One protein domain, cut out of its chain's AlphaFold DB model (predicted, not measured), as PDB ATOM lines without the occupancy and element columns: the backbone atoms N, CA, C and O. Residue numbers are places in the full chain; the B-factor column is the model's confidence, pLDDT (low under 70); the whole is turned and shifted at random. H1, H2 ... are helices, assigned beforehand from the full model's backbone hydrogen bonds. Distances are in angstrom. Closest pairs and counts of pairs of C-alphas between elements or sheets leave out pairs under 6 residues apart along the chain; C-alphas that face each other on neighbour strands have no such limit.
ATOM      1  N   ARG A  79      -7.150  31.276  50.852       92.50
ATOM      2  CA  ARG A  79      -6.244  30.152  50.562       92.50
ATOM      3  C   ARG A  79      -5.421  30.411  49.308       92.50
ATOM      4  O   ARG A  79      -4.238  30.092  49.308       92.50
ATOM      5  N   ASP A  80      -6.030  30.989  48.278       94.00
ATOM      6  CA  ASP A  80      -5.343  31.260  47.015       94.00
ATOM      7  C   ASP A  80      -4.204  32.261  47.219       94.00
ATOM      8  O   ASP A  80      -3.133  32.074  46.650       94.00
ATOM      9  N   SER A  81      -4.385  33.256  48.100       94.38
ATOM     10  CA  SER A  81      -3.304  34.182  48.458       94.38
ATOM     11  C   SER A  81      -2.160  33.483  49.193       94.38
ATOM     12  O   SER A  81      -1.013  33.633  48.797       94.38
ATOM     13  N   VAL A  82      -2.455  32.653  50.201       95.12
ATOM     14  CA  VAL A  82      -1.418  31.924  50.960       95.12
ATOM     15  C   VAL A  82      -0.607  30.994  50.053       95.12
ATOM     16  O   VAL A  82       0.606  30.875  50.211       95.12
ATOM     17  N   VAL A  83      -1.265  30.343  49.091       94.00
ATOM     18  CA  VAL A  83      -0.591  29.490  48.106       94.00
ATOM     19  C   VAL A  83       0.226  30.319  47.117       94.00
ATOM     20  O   VAL A  83       1.366  29.964  46.831       94.00
ATOM     21  N   ALA A  84      -0.312  31.428  46.612       95.00
ATOM     22  CA  ALA A  84       0.424  32.325  45.725       95.00
ATOM     23  C   ALA A  84       1.690  32.884  46.402       95.00
ATOM     24  O   ALA A  84       2.766  32.870  45.801       95.00
ATOM     25  N   ASP A  85       1.589  33.279  47.674       96.19
ATOM     26  CA  ASP A  85       2.714  33.754  48.481       96.19
ATOM     27  C   ASP A  85       3.768  32.654  48.671       96.19
ATOM     28  O   ASP A  85       4.969  32.899  48.517       96.19
ATOM     29  N   SER A  86       3.341  31.421  48.968       94.56
ATOM     30  CA  SER A  86       4.273  30.310  49.180       94.56
ATOM     31  C   SER A  86       4.983  29.889  47.891       94.56
ATOM     32  O   SER A  86       6.188  29.620  47.913       94.56
ATOM     33  N   ILE A  87       4.274  29.889  46.760       94.00
ATOM     34  CA  ILE A  87       4.836  29.652  45.426       94.00
ATOM     35  C   ILE A  87       5.836  30.766  45.093       94.00
ATOM     36  O   ILE A  87       6.981  30.473  44.745       94.00
ATOM     37  N   THR A  88       5.460  32.030  45.297       94.81
ATOM     38  CA  THR A  88       6.338  33.177  45.032       94.81
ATOM     39  C   THR A  88       7.632  33.093  45.829       94.81
ATOM     40  O   THR A  88       8.724  33.192  45.268       94.81
ATOM     41  N   LYS A  89       7.527  32.807  47.128       94.62
ATOM     42  CA  LYS A  89       8.676  32.644  48.020       94.62
ATOM     43  C   LYS A  89       9.563  31.456  47.637       94.62
ATOM     44  O   LYS A  89      10.784  31.563  47.709       94.62
ATOM     45  N   THR A  90       8.971  30.325  47.252       92.81
ATOM     46  CA  THR A  90       9.721  29.088  46.969       92.81
ATOM     47  C   THR A  90      10.455  29.154  45.634       92.81
ATOM     48  O   THR A  90      11.576  28.653  45.518       92.81
ATOM     49  N   TYR A  91       9.833  29.754  44.615       91.31
ATOM     50  CA  TYR A  91      10.358  29.720  43.250       91.31
ATOM     51  C   TYR A  91      10.997  31.028  42.789       91.31
ATOM     52  O   TYR A  91      11.702  31.017  41.781       91.31
ATOM     53  N   GLY A  92      10.772  32.132  43.509       90.25
ATOM     54  CA  GLY A  92      11.213  33.466  43.096       90.25
ATOM     55  C   GLY A  92      10.448  34.002  41.881       90.25
ATOM     56  O   GLY A  92      10.964  34.851  41.162       90.25
ATOM     57  N   MET A  93       9.246  33.479  41.622       89.94
ATOM     58  CA  MET A  93       8.384  33.880  40.506       89.94
ATOM     59  C   MET A  93       7.173  34.622  41.055       89.94
ATOM     60  O   MET A  93       6.548  34.137  41.988       89.94
ATOM     61  N   THR A  94       6.810  35.764  40.480       92.88
ATOM     62  CA  THR A  94       5.611  36.487  40.918       92.88
ATOM     63  C   THR A  94       4.364  35.703  40.533       92.88
ATOM     64  O   THR A  94       4.086  35.542  39.348       92.88
ATOM     65  N   VAL A  95       3.613  35.241  41.531       93.12
ATOM     66  CA  VAL A  95       2.335  34.550  41.341       93.12
ATOM     67  C   VAL A  95       1.264  35.277  42.127       93.12
ATOM     68  O   VAL A  95       1.462  35.622  43.289       93.12
ATOM     69  N   THR A  96       0.121  35.528  41.493       94.88
ATOM     70  CA  THR A  96      -0.983  36.252  42.134       94.88
ATOM     71  C   THR A  96      -2.058  35.300  42.646       94.88
ATOM     72  O   THR A  96      -2.294  34.231  42.081       94.88
ATOM     73  N   ALA A  97      -2.777  35.716  43.693       93.94
ATOM     74  CA  ALA A  97      -3.938  34.976  44.193       93.94
ATOM     75  C   ALA A  97      -5.001  34.764  43.098       93.94
ATOM     76  O   ALA A  97      -5.650  33.721  43.060       93.94
ATOM     77  N   GLN A  98      -5.148  35.732  42.187       93.81
ATOM     78  CA  GLN A  98      -6.079  35.639  41.066       93.81
ATOM     79  C   GLN A  98      -5.672  34.547  40.075       93.81
ATOM     80  O   GLN A  98      -6.517  33.788  39.618       93.81
ATOM     81  N   GLU A  99      -4.383  34.431  39.766       93.12
ATOM     82  CA  GLU A  99      -3.868  33.395  38.868       93.12
ATOM     83  C   GLU A  99      -4.114  31.993  39.442       93.12
ATOM     84  O   GLU A  99      -4.621  31.109  38.747       93.12
ATOM     85  N   VAL A 100      -3.871  31.816  40.746       94.19
ATOM     86  CA  VAL A 100      -4.206  30.578  41.466       94.19
ATOM     87  C   VAL A 100      -5.713  30.306  41.421       94.19
ATOM     88  O   VAL A 100      -6.116  29.186  41.110       94.19
ATOM     89  N   ALA A 101      -6.552  31.313  41.671       93.94
ATOM     90  CA  ALA A 101      -8.008  31.177  41.627       93.94
ATOM     91  C   ALA A 101      -8.520  30.781  40.227       93.94
ATOM     92  O   ALA A 101      -9.364  29.889  40.107       93.94
ATOM     93  N   ASN A 102      -7.950  31.356  39.166       91.88
ATOM     94  CA  ASN A 102      -8.285  31.012  37.784       91.88
ATOM     95  C   ASN A 102      -7.921  29.546  37.476       91.88
ATOM     96  O   ASN A 102      -8.719  28.803  36.903       91.88
ATOM     97  N   MET A 103      -6.752  29.071  37.926       92.94
ATOM     98  CA  MET A 103      -6.377  27.658  37.779       92.94
ATOM     99  C   MET A 103      -7.290  26.724  38.587       92.94
ATOM    100  O   MET A 103      -7.640  25.636  38.128       92.94
ATOM    101  N   ARG A 104      -7.747  27.150  39.769       93.75
ATOM    102  CA  ARG A 104      -8.737  26.397  40.554       93.75
ATOM    103  C   ARG A 104     -10.066  26.267  39.809       93.75
ATOM    104  O   ARG A 104     -10.658  25.189  39.834       93.75
ATOM    105  N   GLN A 105     -10.517  27.313  39.113       91.31
ATOM    106  CA  GLN A 105     -11.706  27.237  38.252       91.31
ATOM    107  C   GLN A 105     -11.526  26.281  37.073       91.31
ATOM    108  O   GLN A 105     -12.469  25.585  36.702       91.31
ATOM    109  N   ALA A 106     -10.310  26.177  36.538       89.38
ATOM    110  CA  ALA A 106      -9.957  25.178  35.532       89.38
ATOM    111  C   ALA A 106      -9.820  23.743  36.102       89.38
ATOM    112  O   ALA A 106      -9.393  22.835  35.394       89.38
ATOM    113  N   ASN A 107     -10.256  23.508  37.349       91.00
ATOM    114  CA  ASN A 107     -10.225  22.236  38.081       91.00
ATOM    115  C   ASN A 107      -8.826  21.726  38.460       91.00
ATOM    116  O   ASN A 107      -8.672  20.543  38.759       91.00
ATOM    117  N   TYR A 108      -7.822  22.601  38.523       93.25
ATOM    118  CA  TYR A 108      -6.511  22.222  39.048       93.25
ATOM    119  C   TYR A 108      -6.485  22.246  40.583       93.25
ATOM    120  O   TYR A 108      -7.039  23.134  41.238       93.25
ATOM    121  N   GLY A 109      -5.838  21.258  41.197       94.38
ATOM    122  CA  GLY A 109      -5.547  21.246  42.634       94.38
ATOM    123  C   GLY A 109      -4.380  22.168  43.008       94.38
ATOM    124  O   GLY A 109      -3.501  22.419  42.191       94.38
ATOM    125  N   TYR A 110      -4.292  22.616  44.267       95.06
ATOM    126  CA  TYR A 110      -3.145  23.421  44.736       95.06
ATOM    127  C   TYR A 110      -1.799  22.705  44.554       95.06
ATOM    128  O   TYR A 110      -0.809  23.320  44.160       95.06
ATOM    129  N   GLY A 111      -1.779  21.387  44.776       94.44
ATOM    130  CA  GLY A 111      -0.594  20.568  44.535       94.44
ATOM    131  C   GLY A 111      -0.184  20.517  43.061       94.44
ATOM    132  O   GLY A 111       1.003  20.579  42.759       94.44
ATOM    133  N   GLU A 112      -1.153  20.458  42.144       94.88
ATOM    134  CA  GLU A 112      -0.909  20.474  40.695       94.88
ATOM    135  C   GLU A 112      -0.399  21.833  40.224       94.88
ATOM    136  O   GLU A 112       0.567  21.895  39.470       94.88
ATOM    137  N   ILE A 113      -1.000  22.911  40.732       95.94
ATOM    138  CA  ILE A 113      -0.563  24.284  40.473       95.94
ATOM    139  C   ILE A 113       0.896  24.447  40.920       95.94
ATOM    140  O   ILE A 113       1.753  24.828  40.126       95.94
ATOM    141  N   SER A 114       1.217  24.073  42.163       95.81
ATOM    142  CA  SER A 114       2.590  24.133  42.685       95.81
ATOM    143  C   SER A 114       3.573  23.274  41.882       95.81
ATOM    144  O   SER A 114       4.708  23.689  41.640       95.81
ATOM    145  N   LEU A 115       3.147  22.089  41.432       96.19
ATOM    146  CA  LEU A 115       3.965  21.206  40.604       96.19
ATOM    147  C   LEU A 115       4.259  21.818  39.230       96.19
ATOM    148  O   LEU A 115       5.399  21.741  38.774       96.19
ATOM    149  N   ALA A 116       3.278  22.473  38.607       96.44
ATOM    150  CA  ALA A 116       3.468  23.186  37.349       96.44
ATOM    151  C   ALA A 116       4.507  24.312  37.487       96.44
ATOM    152  O   ALA A 116       5.437  24.372  36.683       96.44
ATOM    153  N   TYR A 117       4.429  25.132  38.544       96.62
ATOM    154  CA  TYR A 117       5.450  26.156  38.819       96.62
ATOM    155  C   TYR A 117       6.830  25.553  39.080       96.62
ATOM    156  O   TYR A 117       7.829  26.062  38.574       96.62
ATOM    157  N   SER A 118       6.915  24.435  39.807       96.31
ATOM    158  CA  SER A 118       8.207  23.785  40.009       96.31
ATOM    159  C   SER A 118       8.808  23.250  38.708       96.31
ATOM    160  O   SER A 118      10.029  23.288  38.555       96.31
ATOM    161  N   LEU A 119       7.992  22.722  37.793       96.06
ATOM    162  CA  LEU A 119       8.458  22.272  36.482       96.06
ATOM    163  C   LEU A 119       8.871  23.462  35.610       96.06
ATOM    164  O   LEU A 119       9.893  23.376  34.931       96.06
ATOM    165  N   ALA A 120       8.144  24.580  35.672       96.50
ATOM    166  CA  ALA A 120       8.501  25.818  34.979       96.50
ATOM    167  C   ALA A 120       9.865  26.331  35.444       96.50
ATOM    168  O   ALA A 120      10.754  26.553  34.626       96.50
ATOM    169  N   GLN A 121      10.077  26.399  36.762       96.12
ATOM    170  CA  GLN A 121      11.349  26.829  37.336       96.12
ATOM    171  C   GLN A 121      12.516  25.924  36.906       96.12
ATOM    172  O   GLN A 121      13.604  26.414  36.622       96.12
ATOM    173  N   LEU A 122      12.315  24.601  36.879       95.94
ATOM    174  CA  LEU A 122      13.377  23.647  36.542       95.94
ATOM    175  C   LEU A 122      13.670  23.571  35.039       95.94
ATOM    176  O   LEU A 122      14.812  23.330  34.663       95.94
ATOM    177  N   SER A 123      12.652  23.734  34.196       96.38
ATOM    178  CA  SER A 123      12.778  23.607  32.736       96.38
ATOM    179  C   SER A 123      13.044  24.933  32.025       96.38
ATOM    180  O   SER A 123      13.410  24.931  30.853       96.38
ATOM    181  N   GLY A 124      12.809  26.062  32.700       95.50
ATOM    182  CA  GLY A 124      12.827  27.394  32.096       95.50
ATOM    183  C   GLY A 124      11.644  27.673  31.162       95.50
ATOM    184  O   GLY A 124      11.626  28.717  30.513       95.50
ATOM    185  N   LYS A 125      10.662  26.765  31.060       96.00
ATOM    186  CA  LYS A 125       9.448  26.984  30.266       96.00
ATOM    187  C   LYS A 125       8.403  27.788  31.038       96.00
ATOM    188  O   LYS A 125       8.324  27.663  32.261       96.00
ATOM    189  N   PRO A 126       7.558  28.571  30.346       95.38
ATOM    190  CA  PRO A 126       6.464  29.268  31.002       95.38
ATOM    191  C   PRO A 126       5.437  28.266  31.539       95.38
ATOM    192  O   PRO A 126       5.178  27.219  30.945       95.38
ATOM    193  N   VAL A 127       4.808  28.618  32.659       95.12
ATOM    194  CA  VAL A 127       3.775  27.788  33.303       95.12
ATOM    195  C   VAL A 127       2.611  27.530  32.353       95.12
ATOM    196  O   VAL A 127       2.110  26.413  32.312       95.12
ATOM    197  N   ALA A 128       2.242  28.515  31.529       93.31
ATOM    198  CA  ALA A 128       1.202  28.375  30.514       93.31
ATOM    199  C   ALA A 128       1.446  27.184  29.566       93.31
ATOM    200  O   ALA A 128       0.524  26.408  29.331       93.31
ATOM    201  N   ASP A 129       2.683  26.972  29.097       95.62
ATOM    202  CA  ASP A 129       3.014  25.839  28.218       95.62
ATOM    203  C   ASP A 129       2.847  24.500  28.946       95.62
ATOM    204  O   ASP A 129       2.338  23.527  28.392       95.62
ATOM    205  N   ILE A 130       3.255  24.448  30.213       95.88
ATOM    206  CA  ILE A 130       3.152  23.249  31.054       95.88
ATOM    207  C   ILE A 130       1.684  22.921  31.338       95.88
ATOM    208  O   ILE A 130       1.277  21.759  31.269       95.88
ATOM    209  N   MET A 131       0.873  23.942  31.609       94.25
ATOM    210  CA  MET A 131      -0.566  23.796  31.799       94.25
ATOM    211  C   MET A 131      -1.247  23.361  30.499       94.25
ATOM    212  O   MET A 131      -2.049  22.433  30.528       94.25
ATOM    213  N   ALA A 132      -0.852  23.896  29.342       94.56
ATOM    214  CA  ALA A 132      -1.348  23.435  28.046       94.56
ATOM    215  C   ALA A 132      -1.004  21.954  27.785       94.56
ATOM    216  O   ALA A 132      -1.832  21.187  27.291       94.56
ATOM    217  N   MET A 133       0.195  21.492  28.164       94.44
ATOM    218  CA  MET A 133       0.532  20.063  28.101       94.44
ATOM    219  C   MET A 133      -0.385  19.219  29.003       94.44
ATOM    220  O   MET A 133      -0.812  18.129  28.612       94.44
ATOM    221  N   ARG A 134      -0.741  19.732  30.186       93.62
ATOM    222  CA  ARG A 134      -1.680  19.080  31.106       93.62
ATOM    223  C   ARG A 134      -3.110  19.043  30.555       93.62
ATOM    224  O   ARG A 134      -3.787  18.022  30.694       93.62
ATOM    225  N   GLU A 135      -3.555  20.101  29.883       92.19
ATOM    226  CA  GLU A 135      -4.854  20.164  29.197       92.19
ATOM    227  C   GLU A 135      -4.966  19.117  28.088       92.19
ATOM    228  O   GLU A 135      -6.002  18.458  27.963       92.19
ATOM    229  N   ASN A 136      -3.858  18.856  27.384       91.50
ATOM    230  CA  ASN A 136      -3.710  17.763  26.416       91.50
ATOM    231  C   ASN A 136      -3.687  16.358  27.056       91.50
ATOM    232  O   ASN A 136      -3.332  15.379  26.403       91.50
ATOM    233  N   LYS A 137      -4.086  16.240  28.331       90.06
ATOM    234  CA  LYS A 137      -4.178  14.994  29.106       90.06
ATOM    235  C   LYS A 137      -2.842  14.269  29.284       90.06
ATOM    236  O   LYS A 137      -2.836  13.079  29.597       90.06
ATOM    237  N   LEU A 138      -1.715  14.971  29.147       90.69
ATOM    238  CA  LEU A 138      -0.412  14.395  29.463       90.69
ATOM    239  C   LEU A 138      -0.240  14.267  30.985       90.69
ATOM    240  O   LEU A 138      -0.558  15.171  31.767       90.69
ATOM    241  N   GLY A 139       0.264  13.110  31.417       93.12
ATOM    242  CA  GLY A 139       0.635  12.866  32.811       93.12
ATOM    243  C   GLY A 139       1.856  13.692  33.215       93.12
ATOM    244  O   GLY A 139       2.703  14.011  32.377       93.12
ATOM    245  N   TRP A 140       1.988  14.008  34.506       94.31
ATOM    246  CA  TRP A 140       3.112  14.804  35.013       94.31
ATOM    247  C   TRP A 140       4.460  14.148  34.711       94.31
ATOM    248  O   TRP A 140       5.408  14.841  34.345       94.31
ATOM    249  N   GLY A 141       4.537  12.814  34.776       94.06
ATOM    250  CA  GLY A 141       5.737  12.076  34.383       94.06
ATOM    251  C   GLY A 141       6.088  12.157  32.894       94.06
ATOM    252  O   GLY A 141       7.265  12.074  32.552       94.06
ATOM    253  N   VAL A 142       5.112  12.341  31.998       94.38
ATOM    254  CA  VAL A 142       5.377  12.533  30.558       94.38
ATOM    255  C   VAL A 142       5.859  13.956  30.306       94.38
ATOM    256  O   VAL A 142       6.871  14.150  29.636       94.38
ATOM    257  N   ILE A 143       5.185  14.935  30.912       95.00
ATOM    258  CA  ILE A 143       5.548  16.353  30.830       95.00
ATOM    259  C   ILE A 143       6.980  16.554  31.335       95.00
ATOM    260  O   ILE A 143       7.812  17.110  30.628       95.00
ATOM    261  N   ALA A 144       7.315  16.024  32.515       95.56
ATOM    262  CA  ALA A 144       8.658  16.140  33.078       95.56
ATOM    263  C   ALA A 144       9.747  15.585  32.137       95.56
ATOM    264  O   ALA A 144      10.792  16.213  31.975       95.56
ATOM    265  N   LYS A 145       9.486  14.464  31.448       95.44
ATOM    266  CA  LYS A 145      10.423  13.915  30.453       95.44
ATOM    267  C   LYS A 145      10.563  14.781  29.216       95.44
ATOM    268  O   LYS A 145      11.683  15.003  28.773       95.44
ATOM    269  N   GLN A 146       9.455  15.283  28.672       95.56
ATOM    270  CA  GLN A 146       9.488  16.188  27.518       95.56
ATOM    271  C   GLN A 146      10.272  17.468  27.821       95.56
ATOM    272  O   GLN A 146      10.923  18.026  26.942       95.56
ATOM    273  N   LEU A 147      10.234  17.911  29.077       96.19
ATOM    274  CA  LEU A 147      10.976  19.065  29.571       96.19
ATOM    275  C   LEU A 147      12.414  18.739  30.003       96.19
ATOM    276  O   LEU A 147      13.141  19.651  30.383       96.19
ATOM    277  N   ASN A 148      12.824  17.467  29.954       96.31
ATOM    278  CA  ASN A 148      14.117  16.976  30.436       96.31
ATOM    279  C   ASN A 148      14.415  17.356  31.904       96.31
ATOM    280  O   ASN A 148      15.534  17.729  32.255       96.31
ATOM    281  N   VAL A 149      13.402  17.272  32.777       96.44
ATOM    282  CA  VAL A 149      13.514  17.563  34.218       96.44
ATOM    283  C   VAL A 149      13.097  16.369  35.076       96.44
ATOM    284  O   VAL A 149      12.271  15.542  34.692       96.44
ATOM    285  N   SER A 150      13.647  16.281  36.289       94.94
ATOM    286  CA  SER A 150      13.281  15.232  37.247       94.94
ATOM    287  C   SER A 150      11.931  15.526  37.904       94.94
ATOM    288  O   SER A 150      11.796  16.502  38.648       94.94
ATOM    289  N   LEU A 151      10.948  14.638  37.701       94.94
ATOM    290  CA  LEU A 151       9.635  14.751  38.347       94.94
ATOM    291  C   LEU A 151       9.752  14.723  39.877       94.94
ATOM    292  O   LEU A 151       9.065  15.477  40.556       94.94
ATOM    293  N   ASN A 152      10.643  13.898  40.433       94.50
ATOM    294  CA  ASN A 152      10.820  13.803  41.884       94.50
ATOM    295  C   ASN A 152      11.413  15.093  42.481       94.50
ATOM    296  O   ASN A 152      11.002  15.540  43.556       94.50
ATOM    297  N   ALA A 153      12.346  15.733  41.766       94.00
ATOM    298  CA  ALA A 153      12.876  17.034  42.170       94.00
ATOM    299  C   ALA A 153      11.774  18.104  42.142       94.00
ATOM    300  O   ALA A 153      11.634  18.865  43.103       94.00
ATOM    301  N   ALA A 154      10.952  18.107  41.087       95.19
ATOM    302  CA  ALA A 154       9.827  19.026  40.969       95.19
ATOM    303  C   ALA A 154       8.789  18.813  42.084       95.19
ATOM    304  O   ALA A 154       8.392  19.750  42.770       95.19
ATOM    305  N   ALA A 155       8.412  17.561  42.342       95.25
ATOM    306  CA  ALA A 155       7.471  17.193  43.394       95.25
ATOM    307  C   ALA A 155       7.979  17.542  44.799       95.25
ATOM    308  O   ALA A 155       7.200  17.944  45.662       95.25
ATOM    309  N   THR A 156       9.288  17.427  45.038       94.81
ATOM    310  CA  THR A 156       9.896  17.796  46.321       94.81
ATOM    311  C   THR A 156       9.794  19.297  46.576       94.81
ATOM    312  O   THR A 156       9.373  19.694  47.665       94.81
ATOM    313  N   LYS A 157      10.118  20.127  45.579       94.25
ATOM    314  CA  LYS A 157       9.959  21.585  45.679       94.25
ATOM    315  C   LYS A 157       8.488  21.986  45.799       94.25
ATOM    316  O   LYS A 157       8.141  22.778  46.671       94.25
ATOM    317  N   ALA A 158       7.616  21.353  45.017       94.38
ATOM    318  CA  ALA A 158       6.177  21.565  45.094       94.38
ATOM    319  C   ALA A 158       5.603  21.249  46.475       94.38
ATOM    320  O   ALA A 158       4.838  22.044  47.020       94.38
ATOM    321  N   ALA A 159       6.031  20.145  47.086       94.00
ATOM    322  CA  ALA A 159       5.652  19.806  48.448       94.00
ATOM    323  C   ALA A 159       6.208  20.798  49.484       94.00
ATOM    324  O   ALA A 159       5.536  21.052  50.480       94.00
ATOM    325  N   ALA A 160       7.400  21.366  49.274       93.19
ATOM    326  CA  ALA A 160       7.947  22.399  50.155       93.19
ATOM    327  C   ALA A 160       7.087  23.675  50.129       93.19
ATOM    328  O   ALA A 160       6.678  24.142  51.189       93.19
ATOM    329  N   ALA A 161       6.700  24.153  48.941       92.25
ATOM    330  CA  ALA A 161       5.796  25.300  48.809       92.25
ATOM    331  C   ALA A 161       4.430  25.057  49.483       92.25
ATOM    332  O   ALA A 161       3.853  25.963  50.082       92.25
ATOM    333  N   MET A 162       3.902  23.829  49.420       93.25
ATOM    334  CA  MET A 162       2.638  23.485  50.088       93.25
ATOM    335  C   MET A 162       2.777  23.411  51.614       93.25
ATOM    336  O   MET A 162       1.887  23.862  52.331       93.25
ATOM    337  N   LYS A 163       3.904  22.907  52.129       92.81
ATOM    338  CA  LYS A 163       4.190  22.929  53.572       92.81
ATOM    339  C   LYS A 163       4.300  24.351  54.111       92.81
ATOM    340  O   LYS A 163       3.734  24.639  55.162       92.81
ATOM    341  N   ASP A 164       4.945  25.248  53.369       90.50
ATOM    342  CA  ASP A 164       5.021  26.671  53.719       90.50
ATOM    343  C   ASP A 164       3.623  27.318  53.783       90.50
ATOM    344  O   ASP A 164       3.361  28.148  54.653       90.50
ATOM    345  N   ALA A 165       2.695  26.873  52.930       89.56
ATOM    346  CA  ALA A 165       1.285  27.268  52.957       89.56
ATOM    347  C   ALA A 165       0.445  26.576  54.055       89.56
ATOM    348  O   ALA A 165      -0.755  26.840  54.156       89.56
ATOM    349  N   LYS A 166       1.043  25.705  54.885       91.69
ATOM    350  CA  LYS A 166       0.355  24.858  55.884       91.69
ATOM    351  C   LYS A 166      -0.685  23.909  55.266       91.69
ATOM    352  O   LYS A 166      -1.729  23.640  55.860       91.69
ATOM    353  N   LEU A 167      -0.395  23.417  54.063       88.94
ATOM    354  CA  LEU A 167      -1.207  22.470  53.295       88.94
ATOM    355  C   LEU A 167      -0.508  21.101  53.241       88.94
ATOM    356  O   LEU A 167      -0.017  20.652  52.202       88.94
ATOM    357  N   ASP A 168      -0.398  20.446  54.400       87.94
ATOM    358  CA  ASP A 168       0.354  19.191  54.543       87.94
ATOM    359  C   ASP A 168      -0.254  18.026  53.750       87.94
ATOM    360  O   ASP A 168       0.482  17.194  53.208       87.94
ATOM    361  N   HIS A 169      -1.585  17.968  53.648       86.00
ATOM    362  CA  HIS A 169      -2.275  16.938  52.871       86.00
ATOM    363  C   HIS A 169      -1.945  17.056  51.378       86.00
ATOM    364  O   HIS A 169      -1.635  16.060  50.722       86.00
ATOM    365  N   GLU A 170      -1.926  18.276  50.851       86.88
ATOM    366  CA  GLU A 170      -1.562  18.583  49.474       86.88
ATOM    367  C   GLU A 170      -0.079  18.296  49.217       86.88
ATOM    368  O   GLU A 170       0.268  17.715  48.188       86.88
ATOM    369  N   ALA A 171       0.799  18.616  50.172       87.81
ATOM    370  CA  ALA A 171       2.221  18.297  50.080       87.81
ATOM    371  C   ALA A 171       2.475  16.783  49.963       87.81
ATOM    372  O   ALA A 171       3.332  16.350  49.187       87.81
ATOM    373  N   GLN A 172       1.736  15.966  50.719       88.00
ATOM    374  CA  GLN A 172       1.825  14.505  50.632       88.00
ATOM    375  C   GLN A 172       1.238  13.977  49.319       88.00
ATOM    376  O   GLN A 172       1.853  13.124  48.679       88.00
ATOM    377  N   ALA A 173       0.096  14.515  48.880       88.94
ATOM    378  CA  ALA A 173      -0.544  14.116  47.629       88.94
ATOM    379  C   ALA A 173       0.389  14.295  46.420       88.94
ATOM    380  O   ALA A 173       0.498  13.392  45.591       88.94
ATOM    381  N   VAL A 174       1.129  15.408  46.358       88.88
ATOM    382  CA  VAL A 174       2.103  15.671  45.283       88.88
ATOM    383  C   VAL A 174       3.228  14.633  45.265       88.88
ATOM    384  O   VAL A 174       3.578  14.113  44.205       88.88
ATOM    385  N   LYS A 175       3.778  14.281  46.433       88.81
ATOM    386  CA  LYS A 175       4.842  13.267  46.533       88.81
ATOM    387  C   LYS A 175       4.357  11.878  46.128       88.81
ATOM    388  O   LYS A 175       5.067  11.153  45.430       88.81
ATOM    389  N   ASN A 176       3.143  11.526  46.540       86.12
ATOM    390  CA  ASN A 176       2.541  10.243  46.202       86.12
ATOM    391  C   ASN A 176       2.278  10.148  44.694       86.12
ATOM    392  O   ASN A 176       2.680   9.163  44.081       86.12
ATOM    393  N   ALA A 177       1.711  11.195  44.084       83.31
ATOM    394  CA  ALA A 177       1.438  11.245  42.645       83.31
ATOM    395  C   ALA A 177       2.714  11.115  41.792       83.31
ATOM    396  O   ALA A 177       2.734  10.395  40.794       83.31
ATOM    397  N   ALA A 178       3.808  11.755  42.212       83.25
ATOM    398  CA  ALA A 178       5.098  11.626  41.534       83.25
ATOM    399  C   ALA A 178       5.691  10.209  41.642       83.25
ATOM    400  O   ALA A 178       6.340   9.716  40.715       83.25
ATOM    401  N   SER A 179       5.443   9.533  42.764       77.75
ATOM    402  CA  SER A 179       5.926   8.171  43.004       77.75
ATOM    403  C   SER A 179       5.129   7.132  42.210       77.75
ATOM    404  O   SER A 179       5.713   6.177  41.702       77.75
ATOM    405  N   THR A 180       3.815   7.321  42.042       70.38
ATOM    406  CA  THR A 180       2.957   6.395  41.283       70.38
ATOM    407  C   THR A 180       3.241   6.415  39.782       70.38
ATOM    408  O   THR A 180       3.312   5.347  39.173       70.38
ATOM    409  N   ASP A 181       3.490   7.590  39.192       59.66
ATOM    410  CA  ASP A 181       3.843   7.708  37.765       59.66
ATOM    411  C   ASP A 181       5.190   7.031  37.453       59.66
ATOM    412  O   ASP A 181       5.356   6.409  36.405       59.66
ATOM    413  N   THR A 182       6.136   7.071  38.398       56.72
ATOM    414  CA  THR A 182       7.445   6.410  38.257       56.72
ATOM    415  C   THR A 182       7.321   4.876  38.242       56.72
ATOM    416  O   THR A 182       8.133   4.184  37.628       56.72
ATOM    417  N   ILE A 183       6.295   4.317  38.896       53.47
ATOM    418  CA  ILE A 183       6.057   2.866  38.957       53.47
ATOM    419  C   ILE A 183       5.297   2.369  37.717       53.47
ATOM    420  O   ILE A 183       5.598   1.283  37.222       53.47
ATOM    421  N   ALA A 184       4.363   3.159  37.177       50.97
ATOM    422  CA  ALA A 184       3.599   2.792  35.981       50.97
ATOM    423  C   ALA A 184       4.491   2.611  34.736       50.97
ATOM    424  O   ALA A 184       4.247   1.733  33.912       50.97
ATOM    425  N   GLU A 185       5.568   3.388  34.629       45.06
ATOM    426  CA  GLU A 185       6.499   3.319  33.501       45.06
ATOM    427  C   GLU A 185       7.463   2.129  33.554       45.06
ATOM    428  O   GLU A 185       7.891   1.617  32.519       45.06
ATOM    429  N   LYS A 186       7.769   1.612  34.749       46.28
ATOM    430  CA  LYS A 186       8.648   0.443  34.882       46.28
ATOM    431  C   LYS A 186       7.973  -0.866  34.450       46.28
ATOM    432  O   LYS A 186       8.650  -1.885  34.350       46.28
ATOM    433  N   ASN A 187       6.661  -0.848  34.199       47.50
ATOM    434  CA  ASN A 187       5.859  -2.047  33.949       47.50
ATOM    435  C   ASN A 187       5.502  -2.280  32.466       47.50
ATOM    436  O   ASN A 187       4.808  -3.242  32.154       47.50
TER     437      ASN A 187
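This is residues 79 to 187 of the 225 residues of an uncharacterized protein of Thermosinus carboxydivorans Nor1 (UniProt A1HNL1). One helix, H3, runs through the middle of a small knot of helices, with the long helical hairpin of H6 and H7 across one side of it and H4 on the side away from that hairpin. H1 and H2 pack together at one end of the longest axis, while H5 bridges H4 and the hairpin nearer the other end, where the last residues of H7 lie. The 109 printed residues hold seven named helices, H1 to H7 in order, and no named strand; the class is all helix, and the helix packing is mostly crossed. The whole is compact, with a radius of gyration of the C-alphas of 12.7 A, and spans 40 by 26 by 24 A, only just elongated.

H1, residues 79 to 91, touches H2, residues 97 to 105, with residues 80 to 84 alone; their closest C-alphas, of Ser 81 and Ala 97, are 4.4 A apart. Their tilt of 68 degrees is steep, only just short of about perpendicular. H3, residues 110 to 123, is the hub, touching five helices. It runs the same way as H1 at a shallow tilt of 21 degrees, with the closest C-alphas, of Ile 87 and Ser 114, 6.6 A apart. H4, residues 127 to 135, touches residues 116 to 120 of H3 alone, closest at the C-alphas of Ala 120 and Val 127, 5.4 A. H5, residues 140 to 146, touches H4, closest at the C-alphas of Met 133 and Ile 143, 6.8 A. H6, residues 151 to 164, touches H3 at a steep tilt of 52 degrees, with the C-alphas of Leu 115 and Ala 158 closest at 5.0 A. H7, residues 168 to 185, forms a helical hairpin with H6, opposite ways at a shallow tilt of 8 degrees; the C-alphas of Ala 159 and Ala 171 are closest, at 4.1 A. Residues 178 to 182 of H7 alone touch H5, closest at the C-alphas of Gly 141 and Asp 181, 5.8 A. Among the pairs apart are H2 and H7. In H1 to H6 every O i to N i+4 pair is within hydrogen-bond range; in H7, 12 of 14 are.

H1 begins at C-alpha 79, (-6.244, 30.152, 50.562), and is 18.1 A long. H3 is 19.9 A long, from C-alpha 110 at (-3.145, 23.421, 44.736). H6 is 20.0 A long. H7, the longest helix, covers 27.1 A and ends at C-alpha 185, (6.499, 3.319, 33.501).

The C-alphas farthest apart, of Gln 98 and Asn 187, are 40.2 A apart. The printed part has no cut, and its six links between helices are tight. The mean pLDDT of the printed part is 90.2; residues 181 to 187 are under 70.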